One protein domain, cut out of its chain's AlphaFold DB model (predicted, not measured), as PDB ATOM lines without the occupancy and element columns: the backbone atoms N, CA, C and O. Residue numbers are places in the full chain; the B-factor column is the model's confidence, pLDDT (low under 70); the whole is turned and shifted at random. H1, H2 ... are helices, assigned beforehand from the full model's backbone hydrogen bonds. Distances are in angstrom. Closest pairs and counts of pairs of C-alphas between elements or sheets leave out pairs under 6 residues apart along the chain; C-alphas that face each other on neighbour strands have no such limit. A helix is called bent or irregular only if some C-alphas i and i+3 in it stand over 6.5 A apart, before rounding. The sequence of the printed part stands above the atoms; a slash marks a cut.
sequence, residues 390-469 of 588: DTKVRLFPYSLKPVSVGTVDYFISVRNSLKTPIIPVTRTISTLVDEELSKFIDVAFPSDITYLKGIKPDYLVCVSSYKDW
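AT A GLANCE: This is residues 390 to 469 of the 588 residues of the protein "F-box domain-containing protein" of Kazachstania africana (strain ATCC 22294 / BCRC 22015 / CBS 2517 / CECT 1963 / NBRC 1671 / NRRL Y-8276) (UniProt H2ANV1). Three helices, H2, H3 and H4, fold back and forth in a loose zigzag, with the long H3 between the other two. H1 lies far out at one end of the long axis, and a short tail ends in H5 near the last residues of H3. The printed part has 80 residues with five named helices, H1 to H5 in chain order, and no named strand; it is all helix. It is loose, with a radius of gyration of the C-alphas of 16.3 A, and elongated, spanning 54 by 29 by 20 A.

IN THESE COORDINATES: H1 is residues 390 to 395, beginning at C-alpha 390 (-3.619, 6.197, -67.217). H2, residues 405 to 419, is 20.9 A long. H3, residues 424 to 444, is 29.3 A long and irregular: C-alphas 425 and 428 are 8.2 A apart. It has a kink of 34 degrees near residue 431. H4, residues 446 to 455, is 15.6 A long; it is neither bent nor irregular, but only just, with C-alphas 447 and 450 6.2 A apart. H5, residues 466 to 469, ends at C-alpha 469 (-16.905, 12.439, -38.881).

HOW THE PARTS SIT: H1 touches no helix. H2 and H3 touch and form a hairpin, opposite ways at a shallow tilt of 29 degrees; their closest C-alphas, of Val 414 and Leu 437, are 7.4 A apart. H3 touches H4 with residues 438 to 442 alone, the closest C-alphas being those of Ile 441 and Ile 449, 6.9 A apart. This second hairpin runs opposite ways at a steep tilt of 36 degrees, only just steep. H2 and H4 are apart. H3 and H5 are close but not clearly touching; their closest C-alphas, of Val 443 and Trp 469, are 5.9 A apart. Every O i to N i+4 pair is within hydrogen-bond range in H1 and H2, against 15 of 17 in H3 and 4 of 6 in H4; H5 is too short for such a pair.

THE WHOLE: The C-alphas farthest apart, of Asp 390 and Pro 424, are 54.6 A apart. The printed part has no cut and no long link. Residues 394 to 399 and 423 to 429 stand free. Mean pLDDT of the printed part is 78.8, with residues 420 to 430, 458, 460 and 461 under 70.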
ATOM      1  N   ASP A 390      -4.574   7.123 -66.596       77.94
ATOM      2  CA  ASP A 390      -3.619   6.197 -67.217       77.94
ATOM      3  C   ASP A 390      -2.183   6.525 -66.796       77.94
ATOM      4  O   ASP A 390      -1.361   5.645 -66.538       77.94
ATOM      5  N   THR A 391      -1.856   7.811 -66.676       80.75
ATOM      6  CA  THR A 391      -0.589   8.274 -66.108       80.75
ATOM      7  C   THR A 391      -0.466   7.909 -64.629       80.75
ATOM      8  O   THR A 391       0.591   7.407 -64.245       80.75
ATOM      9  N   LYS A 392      -1.530   8.060 -63.818       79.56
ATOM     10  CA  LYS A 392      -1.528   7.592 -62.416       79.56
ATOM     11  C   LYS A 392      -1.245   6.088 -62.334       79.56
ATOM     12  O   LYS A 392      -0.326   5.698 -61.627       79.56
ATOM     13  N   VAL A 393      -1.960   5.260 -63.095       81.00
ATOM     14  CA  VAL A 393      -1.804   3.791 -63.086       81.00
ATOM     15  C   VAL A 393      -0.395   3.370 -63.520       81.00
ATOM     16  O   VAL A 393       0.177   2.442 -62.953       81.00
ATOM     17  N   ARG A 394       0.209   4.071 -64.488       84.12
ATOM     18  CA  ARG A 394       1.593   3.805 -64.924       84.12
ATOM     19  C   ARG A 394       2.646   4.199 -63.889       84.12
ATOM     20  O   ARG A 394       3.674   3.531 -63.797       84.12
ATOM     21  N   LEU A 395       2.426   5.290 -63.157       86.06
ATOM     22  CA  LEU A 395       3.357   5.771 -62.132       86.06
ATOM     23  C   LEU A 395       3.191   5.035 -60.797       86.06
ATOM     24  O   LEU A 395       4.168   4.879 -60.068       86.06
ATOM     25  N   PHE A 396       1.986   4.538 -60.516       88.31
ATOM     26  CA  PHE A 396       1.595   3.900 -59.260       88.31
ATOM     27  C   PHE A 396       0.952   2.517 -59.468       88.31
ATOM     28  O   PHE A 396      -0.178   2.293 -59.032       88.31
ATOM     29  N   PRO A 397       1.627   1.567 -60.140       86.75
ATOM     30  CA  PRO A 397       1.043   0.264 -60.450       86.75
ATOM     31  C   PRO A 397       0.784  -0.623 -59.221       86.75
ATOM     32  O   PRO A 397      -0.009  -1.555 -59.319       86.75
ATOM     33  N   TYR A 398       1.444  -0.376 -58.084       89.06
ATOM     34  CA  TYR A 398       1.299  -1.186 -56.866       89.06
ATOM     35  C   TYR A 398       0.526  -0.456 -55.772       89.06
ATOM     36  O   TYR A 398      -0.309  -1.044 -55.092       89.06
ATOM     37  N   SER A 399       0.801   0.830 -55.586       87.56
ATOM     38  CA  SER A 399       0.096   1.664 -54.611       87.56
ATOM     39  C   SER A 399      -1.253   2.175 -55.091       87.56
ATOM     40  O   SER A 399      -2.074   2.556 -54.260       87.56
ATOM     41  N   LEU A 400      -1.467   2.232 -56.409       82.25
ATOM     42  CA  LEU A 400      -2.652   2.762 -57.092       82.25
ATOM     43  C   LEU A 400      -2.863   4.281 -56.950       82.25
ATOM     44  O   LEU A 400      -3.542   4.886 -57.780       82.25
ATOM     45  N   LYS A 401      -2.264   4.926 -55.943       82.81
ATOM     46  CA  LYS A 401      -2.416   6.360 -55.668       82.81
ATOM     47  C   LYS A 401      -1.140   7.009 -55.123       82.81
ATOM     48  O   LYS A 401      -0.346   6.328 -54.466       82.81
ATOM     49  N   PRO A 402      -0.938   8.321 -55.353       86.56
ATOM     50  CA  PRO A 402       0.178   9.077 -54.782       86.56
ATOM     51  C   PRO A 402       0.094   9.161 -53.252       86.56
ATOM     52  O   PRO A 402      -0.929   8.838 -52.645       86.56
ATOM     53  N   VAL A 403       1.176   9.621 -52.623       89.19
ATOM     54  CA  VAL A 403       1.200   9.860 -51.175       89.19
ATOM     55  C   VAL A 403       0.385  11.116 -50.857       89.19
ATOM     56  O   VAL A 403       0.582  12.170 -51.462       89.19
ATOM     57  N   SER A 404      -0.517  11.023 -49.881       86.56
ATOM     58  CA  SER A 404      -1.315  12.165 -49.431       86.56
ATOM     59  C   SER A 404      -0.489  13.161 -48.624       86.56
ATOM     60  O   SER A 404      -0.077  12.876 -47.495       86.56
ATOM     61  N   VAL A 405      -0.325  14.366 -49.175       88.25
ATOM     62  CA  VAL A 405       0.291  15.509 -48.482       88.25
ATOM     63  C   VAL A 405      -0.434  15.791 -47.166       88.25
ATOM     64  O   VAL A 405       0.210  15.845 -46.128       88.25
ATOM     65  N   GLY A 406      -1.773  15.827 -47.172       86.38
ATOM     66  CA  GLY A 406      -2.564  16.087 -45.962       86.38
ATOM     67  C   GLY A 406      -2.387  15.029 -44.866       86.38
ATOM     68  O   GLY A 406      -2.455  15.340 -43.679       86.38
ATOM     69  N   THR A 407      -2.106  13.777 -45.239       88.31
ATOM     70  CA  THR A 407      -1.789  12.721 -44.267       88.31
ATOM     71  C   THR A 407      -0.399  12.917 -43.673       88.31
ATOM     72  O   THR A 407      -0.234  12.787 -42.465       88.31
ATOM     73  N   VAL A 408       0.598  13.279 -44.480       90.81
ATOM     74  CA  VAL A 408       1.946  13.579 -43.974       90.81
ATOM     75  C   VAL A 408       1.943  14.844 -43.108       90.81
ATOM     76  O   VAL A 408       2.522  14.836 -42.022       90.81
ATOM     77  N   ASP A 409       1.221  15.887 -43.519       88.62
ATOM     78  CA  ASP A 409       0.991  17.113 -42.743       88.62
ATOM     79  C   ASP A 409       0.368  16.821 -41.382       88.62
ATOM     80  O   ASP A 409       0.722  17.462 -40.385       88.62
ATOM     81  N   TYR A 410      -0.526  15.828 -41.320       90.12
ATOM     82  CA  TYR A 410      -1.092  15.377 -40.059       90.12
ATOM     83  C   TYR A 410      -0.003  14.899 -39.093       90.12
ATOM     84  O   TYR A 410       0.103  15.395 -37.970       90.12
ATOM     85  N   PHE A 411       0.876  14.008 -39.547       90.56
ATOM     86  CA  PHE A 411       1.953  13.477 -38.714       90.56
ATOM     87  C   PHE A 411       2.999  14.530 -38.337       90.56
ATOM     88  O   PHE A 411       3.501  14.518 -37.209       90.56
ATOM     89  N   ILE A 412       3.300  15.470 -39.240       89.19
ATOM     90  CA  ILE A 412       4.167  16.620 -38.947       89.19
ATOM     91  C   ILE A 412       3.543  17.476 -37.837       89.19
ATOM     92  O   ILE A 412       4.219  17.800 -36.858       89.19
ATOM     93  N   SER A 413       2.253  17.803 -37.957       86.56
ATOM     94  CA  SER A 413       1.509  18.593 -36.968       86.56
ATOM     95  C   SER A 413       1.520  17.936 -35.590       86.56
ATOM     96  O   SER A 413       1.828  18.588 -34.589       86.56
ATOM     97  N   VAL A 414       1.267  16.626 -35.542       86.50
ATOM     98  CA  VAL A 414       1.290  15.854 -34.297       86.50
ATOM     99  C   VAL A 414       2.695  15.844 -33.683       86.50
ATOM    100  O   VAL A 414       2.840  16.168 -32.504       86.50
ATOM    101  N   ARG A 415       3.753  15.563 -34.463       87.00
ATOM    102  CA  ARG A 415       5.148  15.608 -33.972       87.00
ATOM    103  C   ARG A 415       5.500  16.980 -33.397       87.00
ATOM    104  O   ARG A 415       6.093  17.059 -32.324       87.00
ATOM    105  N   ASN A 416       5.155  18.053 -34.105       85.06
ATOM    106  CA  ASN A 416       5.488  19.415 -33.691       85.06
ATOM    107  C   ASN A 416       4.765  19.808 -32.398       85.06
ATOM    108  O   ASN A 416       5.376  20.410 -31.512       85.06
ATOM    109  N   SER A 417       3.498  19.411 -32.247       80.12
ATOM    110  CA  SER A 417       2.761  19.606 -30.997       80.12
ATOM    111  C   SER A 417       3.423  18.871 -29.828       80.12
ATOM    112  O   SER A 417       3.644  19.465 -28.776       80.12
ATOM    113  N   LEU A 418       3.847  17.621 -30.037       78.44
ATOM    114  CA  LEU A 418       4.508  16.809 -29.010       78.44
ATOM    115  C   LEU A 418       5.898  17.342 -28.614       78.44
ATOM    116  O   LEU A 418       6.316  17.162 -27.473       78.44
ATOM    117  N   LYS A 419       6.613  18.011 -29.529       77.00
ATOM    118  CA  LYS A 419       7.922  18.634 -29.256       77.00
ATOM    119  C   LYS A 419       7.835  19.992 -28.553       77.00
ATOM    120  O   LYS A 419       8.849  20.457 -28.034       77.00
ATOM    121  N   THR A 420       6.677  20.652 -28.555       67.81
ATOM    122  CA  THR A 420       6.552  22.015 -28.024       67.81
ATOM    123  C   THR A 420       6.531  21.984 -26.487       67.81
ATOM    124  O   THR A 420       5.607  21.413 -25.906       67.81
ATOM    125  N   PRO A 421       7.521  22.578 -25.790       60.81
ATOM    126  CA  PRO A 421       7.550  22.568 -24.331       60.81
ATOM    127  C   PRO A 421       6.384  23.382 -23.757       60.81
ATOM    128  O   PRO A 421       6.153  24.527 -24.148       60.81
ATOM    129  N   ILE A 422       5.664  22.807 -22.789       58.91
ATOM    130  CA  ILE A 422       4.559  23.484 -22.100       58.91
ATOM    131  C   ILE A 422       5.150  24.501 -21.113       58.91
ATOM    132  O   ILE A 422       5.535  24.159 -19.996       58.91
ATOM    133  N   ILE A 423       5.229  25.769 -21.518       55.53
ATOM    134  CA  ILE A 423       5.636  26.870 -20.635       55.53
ATOM    135  C   ILE A 423       4.409  27.332 -19.813       55.53
ATOM    136  O   ILE A 423       3.318  27.478 -20.368       55.53
ATOM    137  N   PRO A 424       4.532  27.610 -18.496       53.59
ATOM    138  CA  PRO A 424       3.393  27.978 -17.642       53.59
ATOM    139  C   PRO A 424       2.611  29.227 -18.087       53.59
ATOM    140  O   PRO A 424       1.417  29.324 -17.812       53.59
ATOM    141  N   VAL A 425       3.256  30.163 -18.791       52.84
ATOM    142  CA  VAL A 425       2.649  31.424 -19.273       52.84
ATOM    143  C   VAL A 425       1.708  31.202 -20.471       52.84
ATOM    144  O   VAL A 425       0.853  32.034 -20.751       52.84
ATOM    145  N   THR A 426       1.789  30.050 -21.141       56.75
ATOM    146  CA  THR A 426       1.012  29.723 -22.348       56.75
ATOM    147  C   THR A 426      -0.073  28.674 -22.112       56.75
ATOM    148  O   THR A 426      -0.564  28.105 -23.080       56.75
ATOM    149  N   ARG A 427      -0.484  28.400 -20.862       62.41
ATOM    150  CA  ARG A 427      -1.467  27.336 -20.551       62.41
ATOM    151  C   ARG A 427      -2.749  27.424 -21.387       62.41
ATOM    152  O   ARG A 427      -3.149  26.410 -21.937       62.41
ATOM    153  N   THR A 428      -3.320  28.616 -21.562       64.75
ATOM    154  CA  THR A 428      -4.535  28.822 -22.375       64.75
ATOM    155  C   THR A 428      -4.309  28.561 -23.869       64.75
ATOM    156  O   THR A 428      -5.172  28.016 -24.550       64.75
ATOM    157  N   ILE A 429      -3.136  28.928 -24.396       68.31
ATOM    158  CA  ILE A 429      -2.768  28.660 -25.795       68.31
ATOM    159  C   ILE A 429      -2.503  27.163 -25.977       68.31
ATOM    160  O   ILE A 429      -2.953  26.581 -26.954       68.31
ATOM    161  N   SER A 430      -1.842  26.522 -25.011       68.38
ATOM    162  CA  SER A 430      -1.602  25.078 -25.013       68.38
ATOM    163  C   SER A 430      -2.911  24.293 -25.008       68.38
ATOM    164  O   SER A 430      -3.032  23.357 -25.785       68.38
ATOM    165  N   THR A 431      -3.898  24.683 -24.194       73.94
ATOM    166  CA  THR A 431      -5.212  24.020 -24.180       73.94
ATOM    167  C   THR A 431      -5.955  24.193 -25.498       73.94
ATOM    168  O   THR A 431      -6.510  23.225 -25.996       73.94
ATOM    169  N   LEU A 432      -5.912  25.383 -26.112       75.00
ATOM    170  CA  LEU A 432      -6.516  25.606 -27.432       75.00
ATOM    171  C   LEU A 432      -5.831  24.775 -28.526       75.00
ATOM    172  O   LEU A 432      -6.503  24.188 -29.368       75.00
ATOM    173  N   VAL A 433      -4.498  24.691 -28.504       76.81
ATOM    174  CA  VAL A 433      -3.730  23.856 -29.441       76.81
ATOM    175  C   VAL A 433      -4.045  22.374 -29.236       76.81
ATOM    176  O   VAL A 433      -4.213  21.656 -30.217       76.81
ATOM    177  N   ASP A 434      -4.163  21.916 -27.988       76.25
ATOM    178  CA  ASP A 434      -4.534  20.536 -27.670       76.25
ATOM    179  C   ASP A 434      -5.974  20.215 -28.114       76.25
ATOM    180  O   ASP A 434      -6.217  19.139 -28.657       76.25
ATOM    181  N   GLU A 435      -6.921  21.145 -27.949       80.25
ATOM    182  CA  GLU A 435      -8.302  21.006 -28.432       80.25
ATOM    183  C   GLU A 435      -8.383  20.939 -29.961       80.25
ATOM    184  O   GLU A 435      -9.060  20.065 -30.506       80.25
ATOM    185  N   GLU A 436      -7.690  21.835 -30.667       81.25
ATOM    186  CA  GLU A 436      -7.660  21.839 -32.134       81.25
ATOM    187  C   GLU A 436      -6.949  20.602 -32.685       81.25
ATOM    188  O   GLU A 436      -7.442  19.975 -33.625       81.25
ATOM    189  N   LEU A 437      -5.846  20.180 -32.061       81.06
ATOM    190  CA  LEU A 437      -5.176  18.941 -32.436       81.06
ATOM    191  C   LEU A 437      -6.084  17.727 -32.182       81.06
ATOM    192  O   LEU A 437      -6.137  16.838 -33.025       81.06
ATOM    193  N   SER A 438      -6.854  17.711 -31.089       81.06
ATOM    194  CA  SER A 438      -7.788  16.621 -30.780       81.06
ATOM    195  C   SER A 438      -8.893  16.513 -31.830       81.06
ATOM    196  O   SER A 438      -9.161  15.421 -32.329       81.06
ATOM    197  N   LYS A 439      -9.473  17.646 -32.251       82.44
ATOM    198  CA  LYS A 439     -10.429  17.688 -33.372       82.44
ATOM    199  C   LYS A 439      -9.790  17.203 -34.671       82.44
ATOM    200  O   LYS A 439     -10.425  16.488 -35.441       82.44
ATOM    201  N   PHE A 440      -8.545  17.591 -34.924       85.00
ATOM    202  CA  PHE A 440      -7.825  17.197 -36.127       85.00
ATOM    203  C   PHE A 440      -7.503  15.694 -36.153       85.00
ATOM    204  O   PHE A 440      -7.689  15.060 -37.191       85.00
ATOM    205  N   ILE A 441      -7.120  15.099 -35.018       86.69
ATOM    206  CA  ILE A 441      -6.942  13.646 -34.860       86.69
ATOM    207  C   ILE A 441      -8.264  12.915 -35.045       86.69
ATOM    208  O   ILE A 441      -8.314  11.955 -35.805       86.69
ATOM    209  N   ASP A 442      -9.333  13.379 -34.398       84.06
ATOM    210  CA  ASP A 442     -10.665  12.783 -34.516       84.06
ATOM    211  C   ASP A 442     -11.134  12.740 -35.978       84.06
ATOM    212  O   ASP A 442     -11.660  11.729 -36.433       84.06
ATOM    213  N   VAL A 443     -10.864  13.793 -36.757       84.44
ATOM    214  CA  VAL A 443     -11.178  13.819 -38.191       84.44
ATOM    215  C   VAL A 443     -10.228  12.935 -39.000       84.44
ATOM    216  O   VAL A 443     -10.695  12.144 -39.815       84.44
ATOM    217  N   ALA A 444      -8.912  13.029 -38.811       86.00
ATOM    218  CA  ALA A 444      -7.950  12.306 -39.642       86.00
ATOM    219  C   ALA A 444      -7.903  10.804 -39.305       86.00
ATOM    220  O   ALA A 444      -8.229   9.966 -40.157       86.00
ATOM    221  N   PHE A 445      -7.538  10.482 -38.062       86.75
ATOM    222  CA  PHE A 445      -7.281   9.134 -37.551       86.75
ATOM    223  C   PHE A 445      -7.708   9.020 -36.075       86.75
ATOM    224  O   PHE A 445      -6.862   9.038 -35.180       86.75
ATOM    225  N   PRO A 446      -9.013   8.863 -35.785       81.62
ATOM    226  CA  PRO A 446      -9.519   8.865 -34.407       81.62
ATOM    227  C   PRO A 446      -8.930   7.751 -33.523       81.62
ATOM    228  O   PRO A 446      -8.942   7.845 -32.296       81.62
ATOM    229  N   SER A 447      -8.381   6.691 -34.118       81.62
ATOM    230  CA  SER A 447      -7.647   5.641 -33.407       81.62
ATOM    231  C   SER A 447      -6.329   6.114 -32.791       81.62
ATOM    232  O   SER A 447      -5.882   5.550 -31.801       81.62
ATOM    233  N   ASP A 448      -5.693   7.148 -33.341       86.69
ATOM    234  CA  ASP A 448      -4.348   7.554 -32.922       86.69
ATOM    235  C   ASP A 448      -4.326   8.175 -31.524       86.69
ATOM    236  O   ASP A 448      -3.303   8.152 -30.831       86.69
ATOM    237  N   ILE A 449      -5.476   8.666 -31.065       80.50
ATOM    238  CA  ILE A 449      -5.615   9.261 -29.739       80.50
ATOM    239  C   ILE A 449      -5.292   8.274 -28.611       80.50
ATOM    240  O   ILE A 449      -4.863   8.709 -27.546       80.50
ATOM    241  N   THR A 450      -5.413   6.956 -28.817       79.56
ATOM    242  CA  THR A 450      -4.981   5.989 -27.795       79.56
ATOM    243  C   THR A 450      -3.478   5.955 -27.618       79.56
ATOM    244  O   THR A 450      -2.998   5.837 -26.492       79.56
ATOM    245  N   TYR A 451      -2.720   6.119 -28.701       81.31
ATOM    246  CA  TYR A 451      -1.265   6.209 -28.610       81.31
ATOM    247  C   TYR A 451      -0.857   7.534 -27.976       81.31
ATOM    248  O   TYR A 451      -0.016   7.558 -27.080       81.31
ATOM    249  N   LEU A 452      -1.523   8.622 -28.369       78.06
ATOM    250  CA  LEU A 452      -1.272   9.947 -27.809       78.06
ATOM    251  C   LEU A 452      -1.603  10.029 -26.323       78.06
ATOM    252  O   LEU A 452      -0.823  10.617 -25.587       78.06
ATOM    253  N   LYS A 453      -2.671   9.382 -25.849       77.75
ATOM    254  CA  LYS A 453      -2.956   9.257 -24.412       77.75
ATOM    255  C   LYS A 453      -1.876   8.507 -23.645       77.75
ATOM    256  O   LYS A 453      -1.578   8.875 -22.514       77.75
ATOM    257  N   GLY A 454      -1.291   7.472 -24.250       74.75
ATOM    258  CA  GLY A 454      -0.156   6.763 -23.662       74.75
ATOM    259  C   GLY A 454       1.067   7.665 -23.458       74.75
ATOM    260  O   GLY A 454       1.844   7.442 -22.537       74.75
ATOM    261  N   ILE A 455       1.211   8.701 -24.289       74.31
ATOM    262  CA  ILE A 455       2.312   9.673 -24.237       74.31
ATOM    263  C   ILE A 455       1.961  10.879 -23.347       74.31
ATOM    264  O   ILE A 455       2.777  11.323 -22.541       74.31
ATOM    265  N   LYS A 456       0.750  11.421 -23.495       74.12
ATOM    266  CA  LYS A 456       0.211  12.593 -22.797       74.12
ATOM    267  C   LYS A 456      -1.163  12.223 -22.210       74.12
ATOM    268  O   LYS A 456      -2.174  12.368 -22.895       74.12
ATOM    269  N   PRO A 457      -1.228  11.749 -20.953       72.88
ATOM    270  CA  PRO A 457      -2.471  11.254 -20.347       72.88
ATOM    271  C   PRO A 457      -3.602  12.287 -20.272       72.88
ATOM    272  O   PRO A 457      -4.770  11.926 -20.402       72.88
ATOM    273  N   ASP A 458      -3.251  13.568 -20.131       69.75
ATOM    274  CA  ASP A 458      -4.196  14.688 -20.013       69.75
ATOM    275  C   ASP A 458      -4.803  15.127 -21.361       69.75
ATOM    276  O   ASP A 458      -5.472  16.157 -21.450       69.75
ATOM    277  N   TYR A 459      -4.553  14.379 -22.439       70.06
ATOM    278  CA  TYR A 459      -5.038  14.720 -23.768       70.06
ATOM    279  C   TYR A 459      -6.569  14.614 -23.865       70.06
ATOM    280  O   TYR A 459      -7.162  13.566 -23.578       70.06
ATOM    281  N   LEU A 460      -7.218  15.701 -24.297       68.81
ATOM    282  CA  LEU A 460      -8.671  15.769 -24.460       68.81
ATOM    283  C   LEU A 460      -9.131  14.843 -25.588       68.81
ATOM    284  O   LEU A 460      -8.544  14.835 -26.668       68.81
ATOM    285  N   VAL A 461     -10.212  14.093 -25.361       68.69
ATOM    286  CA  VAL A 461     -10.828  13.242 -26.389       68.69
ATOM    287  C   VAL A 461     -12.056  13.919 -26.954       68.69
ATOM    288  O   VAL A 461     -13.066  14.052 -26.263       68.69
ATOM    289  N   CYS A 462     -11.984  14.283 -28.228       70.12
ATOM    290  CA  CYS A 462     -13.161  14.535 -29.038       70.12
ATOM    291  C   CYS A 462     -13.492  13.249 -29.806       70.12
ATOM    292  O   CYS A 462     -12.606  12.677 -30.431       70.12
ATOM    293  N   VAL A 463     -14.735  12.777 -29.717       72.00
ATOM    294  CA  VAL A 463     -15.243  11.671 -30.543       72.00
ATOM    295  C   VAL A 463     -16.479  12.200 -31.268       72.00
ATOM    296  O   VAL A 463     -17.539  12.337 -30.654       72.00
ATOM    297  N   SER A 464     -16.339  12.585 -32.539       76.00
ATOM    298  CA  SER A 464     -17.456  13.139 -33.331       76.00
ATOM    299  C   SER A 464     -18.341  12.039 -33.886       76.00
ATOM    300  O   SER A 464     -17.774  11.128 -34.471       76.00
ATOM    301  N   SER A 465     -19.681  12.159 -33.826       80.81
ATOM    302  CA  SER A 465     -20.630  11.159 -34.375       80.81
ATOM    303  C   SER A 465     -20.172  10.602 -35.730       80.81
ATOM    304  O   SER A 465     -19.618  11.344 -36.535       80.81
ATOM    305  N   TYR A 466     -20.423   9.324 -36.045       81.12
ATOM    306  CA  TYR A 466     -19.972   8.745 -37.325       81.12
ATOM    307  C   TYR A 466     -20.402   9.586 -38.544       81.12
ATOM    308  O   TYR A 466     -19.629   9.783 -39.479       81.12
ATOM    309  N   LYS A 467     -21.613  10.157 -38.491       83.38
ATOM    310  CA  LYS A 467     -22.140  11.089 -39.496       83.38
ATOM    311  C   LYS A 467     -21.354  12.406 -39.538       83.38
ATOM    312  O   LYS A 467     -21.009  12.863 -40.624       83.38
ATOM    313  N   ASP A 468     -21.049  12.995 -38.382       83.69
ATOM    314  CA  ASP A 468     -20.248  14.223 -38.296       83.69
ATOM    315  C   ASP A 468     -18.809  13.994 -38.755       83.69
ATOM    316  O   ASP A 468     -18.238  14.849 -39.428       83.69
ATOM    317  N   TRP A 469     -18.230  12.840 -38.430       85.44
ATOM    318  CA  TRP A 469     -16.905  12.439 -38.881       85.44
ATOM    319  C   TRP A 469     -16.861  12.280 -40.405       85.44
ATOM    320  O   TRP A 469     -16.019  12.903 -41.052       85.44
TER     321      TRP A 469